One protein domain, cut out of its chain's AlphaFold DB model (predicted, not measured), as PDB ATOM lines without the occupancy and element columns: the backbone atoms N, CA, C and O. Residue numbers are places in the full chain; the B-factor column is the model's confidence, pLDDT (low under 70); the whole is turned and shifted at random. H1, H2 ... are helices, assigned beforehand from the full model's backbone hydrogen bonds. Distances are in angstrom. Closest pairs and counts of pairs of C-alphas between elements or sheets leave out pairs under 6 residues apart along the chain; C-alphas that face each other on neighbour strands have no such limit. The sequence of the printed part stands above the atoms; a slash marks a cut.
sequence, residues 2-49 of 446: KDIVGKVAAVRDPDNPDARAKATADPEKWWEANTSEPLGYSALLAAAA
ATOM      1  N   LYS A   2     -37.489  36.226   4.718       63.81
ATOM      2  CA  LYS A   2     -38.045  37.445   4.078       63.81
ATOM      3  C   LYS A   2     -38.732  37.193   2.728       63.81
ATOM      4  O   LYS A   2     -39.847  37.647   2.512       63.81
ATOM      5  N   ASP A   3     -38.089  36.416   1.858       68.06
ATOM      6  CA  ASP A   3     -38.621  36.116   0.524       68.06
ATOM      7  C   ASP A   3     -39.868  35.210   0.556       68.06
ATOM      8  O   ASP A   3     -40.822  35.450  -0.178       68.06
ATOM      9  N   ILE A   4     -39.923  34.232   1.472       67.31
ATOM     10  CA  ILE A   4     -41.090  33.346   1.635       67.31
ATOM     11  C   ILE A   4     -42.290  34.131   2.182       67.31
ATOM     12  O   ILE A   4     -43.385  34.001   1.649       67.31
ATOM     13  N   VAL A   5     -42.089  35.002   3.182       70.69
ATOM     14  CA  VAL A   5     -43.141  35.904   3.696       70.69
ATOM     15  C   VAL A   5     -43.657  36.825   2.582       70.69
ATOM     16  O   VAL A   5     -44.864  37.000   2.425       70.69
ATOM     17  N   GLY A   6     -42.754  37.341   1.742       69.88
ATOM     18  CA  GLY A   6     -43.109  38.108   0.550       69.88
ATOM     19  C   GLY A   6     -43.927  37.314  -0.479       69.88
ATOM     20  O   GLY A   6     -44.899  37.846  -1.017       69.88
ATOM     21  N   LYS A   7     -43.578  36.042  -0.735       71.62
ATOM     22  CA  LYS A   7     -44.355  35.134  -1.599       71.62
ATOM     23  C   LYS A   7     -45.748  34.854  -0.999       71.62
ATOM     24  O   LYS A   7     -46.729  34.925  -1.731       71.62
ATOM     25  N   VAL A   8     -45.870  34.639   0.319       72.25
ATOM     26  CA  VAL A   8     -47.174  34.470   1.004       72.25
ATOM     27  C   VAL A   8     -48.046  35.720   0.869       72.25
ATOM     28  O   VAL A   8     -49.235  35.610   0.574       72.25
ATOM     29  N   ALA A   9     -47.461  36.907   1.039       75.00
ATOM     30  CA  ALA A   9     -48.171  38.172   0.878       75.00
ATOM     31  C   ALA A   9     -48.709  38.360  -0.548       75.00
ATOM     32  O   ALA A   9     -49.861  38.747  -0.717       75.00
ATOM     33  N   ALA A  10     -47.908  38.018  -1.560       74.56
ATOM     34  CA  ALA A  10     -48.312  38.088  -2.964       74.56
ATOM     35  C   ALA A  10     -49.417  37.079  -3.331       74.56
ATOM     36  O   ALA A  10     -50.252  37.367  -4.180       74.56
ATOM     37  N   VAL A  11     -49.440  35.900  -2.697       74.00
ATOM     38  CA  VAL A  11     -50.493  34.889  -2.913       74.00
ATOM     39  C   VAL A  11     -51.808  35.285  -2.233       74.00
ATOM     40  O   VAL A  11     -52.879  34.988  -2.761       74.00
ATOM     41  N   ARG A  12     -51.749  35.940  -1.066       73.75
ATOM     42  CA  ARG A  12     -52.941  36.355  -0.303       73.75
ATOM     43  C   ARG A  12     -53.592  37.638  -0.810       73.75
ATOM     44  O   ARG A  12     -54.803  37.773  -0.658       73.75
ATOM     45  N   ASP A  13     -52.816  38.548  -1.388       73.50
ATOM     46  CA  ASP A  13     -53.306  39.816  -1.939       73.50
ATOM     47  C   ASP A  13     -52.780  40.014  -3.378       73.50
ATOM     48  O   ASP A  13     -51.867  40.814  -3.602       73.50
ATOM     49  N   PRO A  14     -53.301  39.246  -4.363       69.12
ATOM     50  CA  PRO A  14     -52.778  39.231  -5.735       69.12
ATOM     51  C   PRO A  14     -52.939  40.567  -6.470       69.12
ATOM     52  O   PRO A  14     -52.191  40.852  -7.403       69.12
ATOM     53  N   ASP A  15     -53.912  41.378  -6.047       71.19
ATOM     54  CA  ASP A  15     -54.260  42.657  -6.669       71.19
ATOM     55  C   ASP A  15     -53.416  43.829  -6.127       71.19
ATOM     56  O   ASP A  15     -53.499  44.953  -6.630       71.19
ATOM     57  N   ASN A  16     -52.572  43.579  -5.120       75.19
ATOM     58  CA  ASN A  16     -51.736  44.579  -4.471       75.19
ATOM     59  C   ASN A  16     -50.243  44.355  -4.780       75.19
ATOM     60  O   ASN A  16     -49.567  43.573  -4.104       75.19
ATOM     61  N   PRO A  17     -49.671  45.086  -5.753       68.06
ATOM     62  CA  PRO A  17     -48.274  44.911  -6.155       68.06
ATOM     63  C   PRO A  17     -47.266  45.263  -5.043       68.06
ATOM     64  O   PRO A  17     -46.140  44.763  -5.053       68.06
ATOM     65  N   ASP A  18     -47.673  46.056  -4.045       74.75
ATOM     66  CA  ASP A  18     -46.824  46.447  -2.914       74.75
ATOM     67  C   ASP A  18     -46.844  45.435  -1.758       74.75
ATOM     68  O   ASP A  18     -46.041  45.556  -0.826       74.75
ATOM     69  N   ALA A  19     -47.742  44.439  -1.783       71.75
ATOM     70  CA  ALA A  19     -47.890  43.464  -0.702       71.75
ATOM     71  C   ALA A  19     -46.575  42.717  -0.432       71.75
ATOM     72  O   ALA A  19     -46.139  42.613   0.717       71.75
ATOM     73  N   ARG A  20     -45.877  42.295  -1.497       75.25
ATOM     74  CA  ARG A  20     -44.571  41.627  -1.395       75.25
ATOM     75  C   ARG A  20     -43.501  42.543  -0.804       75.25
ATOM     76  O   ARG A  20     -42.756  42.117   0.077       75.25
ATOM     77  N   ALA A  21     -43.425  43.794  -1.256       73.81
ATOM     78  CA  ALA A  21     -42.419  44.749  -0.791       73.81
ATOM     79  C   ALA A  21     -42.610  45.102   0.695       73.81
ATOM     80  O   ALA A  21     -41.647  45.086   1.462       73.81
ATOM     81  N   LYS A  22     -43.860  45.332   1.123       73.12
ATOM     82  CA  LYS A  22     -44.211  45.614   2.527       73.12
ATOM     83  C   LYS A  22     -43.917  44.429   3.445       73.12
ATOM     84  O   LYS A  22     -43.328  44.616   4.506       73.12
ATOM     85  N   ALA A  23     -44.261  43.217   3.014       73.56
ATOM     86  CA  ALA A  23     -44.016  41.996   3.775       73.56
ATOM     87  C   ALA A  23     -42.521  41.623   3.854       73.56
ATOM     88  O   ALA A  23     -42.067  41.048   4.838       73.56
ATOM     89  N   THR A  24     -41.724  41.988   2.845       75.06
ATOM     90  CA  THR A  24     -40.267  41.753   2.845       75.06
ATOM     91  C   THR A  24     -39.521  42.734   3.765       75.06
ATOM     92  O   THR A  24     -38.463  42.389   4.302       75.06
ATOM     93  N   ALA A  25     -40.056  43.947   3.954       76.94
ATOM     94  CA  ALA A  25     -39.444  44.999   4.766       76.94
ATOM     95  C   ALA A  25     -39.470  44.687   6.273       76.94
ATOM     96  O   ALA A  25     -38.443  44.834   6.934       76.94
ATOM     97  N   ASP A  26     -40.609  44.220   6.793       74.06
ATOM     98  CA  ASP A  26     -40.776  43.803   8.193       74.06
ATOM     99  C   ASP A  26     -41.626  42.510   8.258       74.06
ATOM    100  O   ASP A  26     -42.849  42.566   8.426       74.06
ATOM    101  N   PRO A  27     -40.998  41.336   8.041       74.81
ATOM    102  CA  PRO A  27     -41.710  40.071   7.874       74.81
ATOM    103  C   PRO A  27     -42.417  39.594   9.143       74.81
ATOM    104  O   PRO A  27     -43.478  38.984   9.046       74.81
ATOM    105  N   GLU A  28     -41.843  39.877  10.313       73.00
ATOM    106  CA  GLU A  28     -42.400  39.496  11.616       73.00
ATOM    107  C   GLU A  28     -43.687  40.264  11.900       73.00
ATOM    108  O   GLU A  28     -44.739  39.647  12.073       73.00
ATOM    109  N   LYS A  29     -43.653  41.602  11.816       77.31
ATOM    110  CA  LYS A  29     -44.866  42.409  12.005       77.31
ATOM    111  C   LYS A  29     -45.935  42.120  10.964       77.31
ATOM    112  O   LYS A  29     -47.120  42.123  11.290       77.31
ATOM    113  N   TRP A  30     -45.543  41.917   9.705       80.88
ATOM    114  CA  TRP A  30     -46.512  41.592   8.663       80.88
ATOM    115  C   TRP A  30     -47.193  40.252   8.949       80.88
ATOM    116  O   TRP A  30     -48.405  40.138   8.769       80.88
ATOM    117  N   TRP A  31     -46.440  39.255   9.418       77.25
ATOM    118  CA  TRP A  31     -46.991  37.945   9.737       77.25
ATOM    119  C   TRP A  31     -47.957  37.992  10.916       77.25
ATOM    120  O   TRP A  31     -49.066  37.483  10.783       77.25
ATOM    121  N   GLU A  32     -47.577  38.654  12.012       77.62
ATOM    122  CA  GLU A  32     -48.426  38.837  13.199       77.62
ATOM    123  C   GLU A  32     -49.722  39.596  12.881       77.62
ATOM    124  O   GLU A  32     -50.782  39.275  13.412       77.62
ATOM    125  N   ALA A  33     -49.661  40.588  11.988       78.81
ATOM    126  CA  ALA A  33     -50.836  41.365  11.599       78.81
ATOM    127  C   ALA A  33     -51.803  40.595  10.683       78.81
ATOM    128  O   ALA A  33     -52.996  40.895  10.666       78.81
ATOM    129  N   ASN A  34     -51.302  39.633   9.901       75.94
ATOM    130  CA  ASN A  34     -52.077  38.945   8.861       75.94
ATOM    131  C   ASN A  34     -52.357  37.468   9.167       75.94
ATOM    132  O   ASN A  34     -53.079  36.809   8.413       75.94
ATOM    133  N   THR A  35     -51.794  36.919  10.239       72.44
ATOM    134  CA  THR A  35     -51.878  35.490  10.555       72.44
ATOM    135  C   THR A  35     -52.035  35.299  12.055       72.44
ATOM    136  O   THR A  35     -51.352  35.938  12.844       72.44
ATOM    137  N   SER A  36     -52.934  34.399  12.453       66.56
ATOM    138  CA  SER A  36     -53.152  34.034  13.859       66.56
ATOM    139  C   SER A  36     -52.149  33.001  14.382       66.56
ATOM    140  O   SER A  36     -52.106  32.751  15.583       66.56
ATOM    141  N   GLU A  37     -51.380  32.370  13.494       64.44
ATOM    142  CA  GLU A  37     -50.340  31.404  13.849       64.44
ATOM    143  C   GLU A  37     -49.003  32.115  14.097       64.44
ATOM    144  O   GLU A  37     -48.643  33.011  13.321       64.44
ATOM    145  N   PRO A  38     -48.235  31.706  15.125       62.78
ATOM    146  CA  PRO A  38     -46.908  32.256  15.367       62.78
ATOM    147  C   PRO A  38     -46.007  32.046  14.145       62.78
ATOM    148  O   PRO A  38     -46.091  31.027  13.455       62.78
ATOM    149  N   LEU A  39     -45.142  33.025  13.862       60.31
ATOM    150  CA  LEU A  39     -44.223  32.958  12.729       60.31
ATOM    151  C   LEU A  39     -43.254  31.785  12.914       60.31
ATOM    152  O   LEU A  39     -42.313  31.859  13.695       60.31
ATOM    153  N   GLY A  40     -43.472  30.718  12.154       58.28
ATOM    154  CA  GLY A  40     -42.633  29.527  12.132       58.28
ATOM    155  C   GLY A  40     -42.395  29.051  10.705       58.28
ATOM    156  O   GLY A  40     -43.168  29.345   9.795       58.28
ATOM    157  N   TYR A  41     -41.313  28.304  10.488       60.31
ATOM    158  CA  TYR A  41     -40.953  27.790   9.161       60.31
ATOM    159  C   TYR A  41     -42.046  26.887   8.555       60.31
ATOM    160  O   TYR A  41     -42.332  26.971   7.362       60.31
ATOM    161  N   SER A  42     -42.711  26.081   9.385       58.22
ATOM    162  CA  SER A  42     -43.848  25.235   9.003       58.22
ATOM    163  C   SER A  42     -45.086  26.047   8.618       58.22
ATOM    164  O   SER A  42     -45.641  25.818   7.545       58.22
ATOM    165  N   ALA A  43     -45.473  27.033   9.434       63.75
ATOM    166  CA  ALA A  43     -46.589  27.938   9.146       63.75
ATOM    167  C   ALA A  43     -46.346  28.733   7.847       63.75
ATOM    168  O   ALA A  43     -47.237  28.876   7.008       63.75
ATOM    169  N   LEU A  44     -45.098  29.167   7.625       67.81
ATOM    170  CA  LEU A  44     -44.664  29.814   6.387       67.81
ATOM    171  C   LEU A  44     -44.827  28.916   5.163       67.81
ATOM    172  O   LEU A  44     -45.368  29.355   4.149       67.81
ATOM    173  N   LEU A  45     -44.376  27.664   5.246       64.56
ATOM    174  CA  LEU A  45     -44.499  26.711   4.144       64.56
ATOM    175  C   LEU A  45     -45.950  26.311   3.873       64.56
ATOM    176  O   LEU A  45     -46.345  26.222   2.709       64.56
ATOM    177  N   ALA A  46     -46.747  26.105   4.923       65.50
ATOM    178  CA  ALA A  46     -48.162  25.769   4.811       65.50
ATOM    179  C   ALA A  46     -48.960  26.899   4.140       65.50
ATOM    180  O   ALA A  46     -49.780  26.633   3.259       65.50
ATOM    181  N   ALA A  47     -48.677  28.155   4.503       68.94
ATOM    182  CA  ALA A  47     -49.318  29.321   3.903       68.94
ATOM    183  C   ALA A  47     -48.842  29.600   2.467       68.94
ATOM    184  O   ALA A  47     -49.641  30.039   1.642       68.94
ATOM    185  N   ALA A  48     -47.561  29.360   2.161       66.38
ATOM    186  CA  ALA A  48     -46.989  29.628   0.839       66.38
ATOM    187  C   ALA A  48     -47.412  28.591  -0.210       66.38
ATOM    188  O   ALA A  48     -47.635  28.934  -1.369       66.38
ATOM    189  N   ALA A  49     -47.531  27.322   0.186       67.56
ATOM    190  CA  ALA A  49     -47.890  26.235  -0.711       67.56
ATOM    191  C   ALA A  49     -48.765  25.192   0.015       67.56
ATOM    192  O   ALA A  49     -48.261  24.290   0.687       67.56
TER     193      ALA A  49
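What this domain is: This is residues 2 to 49 of the 446 residues of the protein "Deacetylase sirtuin-type domain-containing protein" of Streptomyces sp. WAC05374 (UniProt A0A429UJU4). A small, rounded cluster of four short helices: H1 and H2 fold back as a hairpin, H4 packs on the side of H1 away from H2, and H3 makes a triangle with H1 and H2. The printed part has 48 residues, 34 of them in the four named helices H1, H2, H3 and H4 in chain order, with no named strand; its class is all helix, and it is compact, with a radius of gyration of the C-alphas of 9.4 A and spans of 25 by 20 by 17 A.

How they stand to each other: H1, residues 2 to 12, is the hub. It touches H2, residues 19 to 25, in a helical hairpin at a shallow tilt of 21 degrees; the closest C-alphas, Gly 6 and Arg 20, are 4.3 A apart. H1 touches H3, residues 27 to 34, closest at C-alphas 2 and 27, 5.9 A. H1 touches H4, residues 41 to 48, closest at C-alphas 8 and 48, 4.8 A. H2 and H4 are apart. In H1, H2, H3 and H4 every O i to N i+4 pair is within hydrogen-bond range.

Where its parts are: H1 begins at C-alpha 2 (-38.045, 37.445, 4.078) and is 15.6 A long; H2, H3 and H4 measure 10.2 A, 10.5 A and 10.4 A. H4 ends at C-alpha 48 (-46.989, 29.628, 0.839).

The domain as a whole: The printed part has no cut and no long link. Residues 36 to 49 are among those with pLDDT under 70.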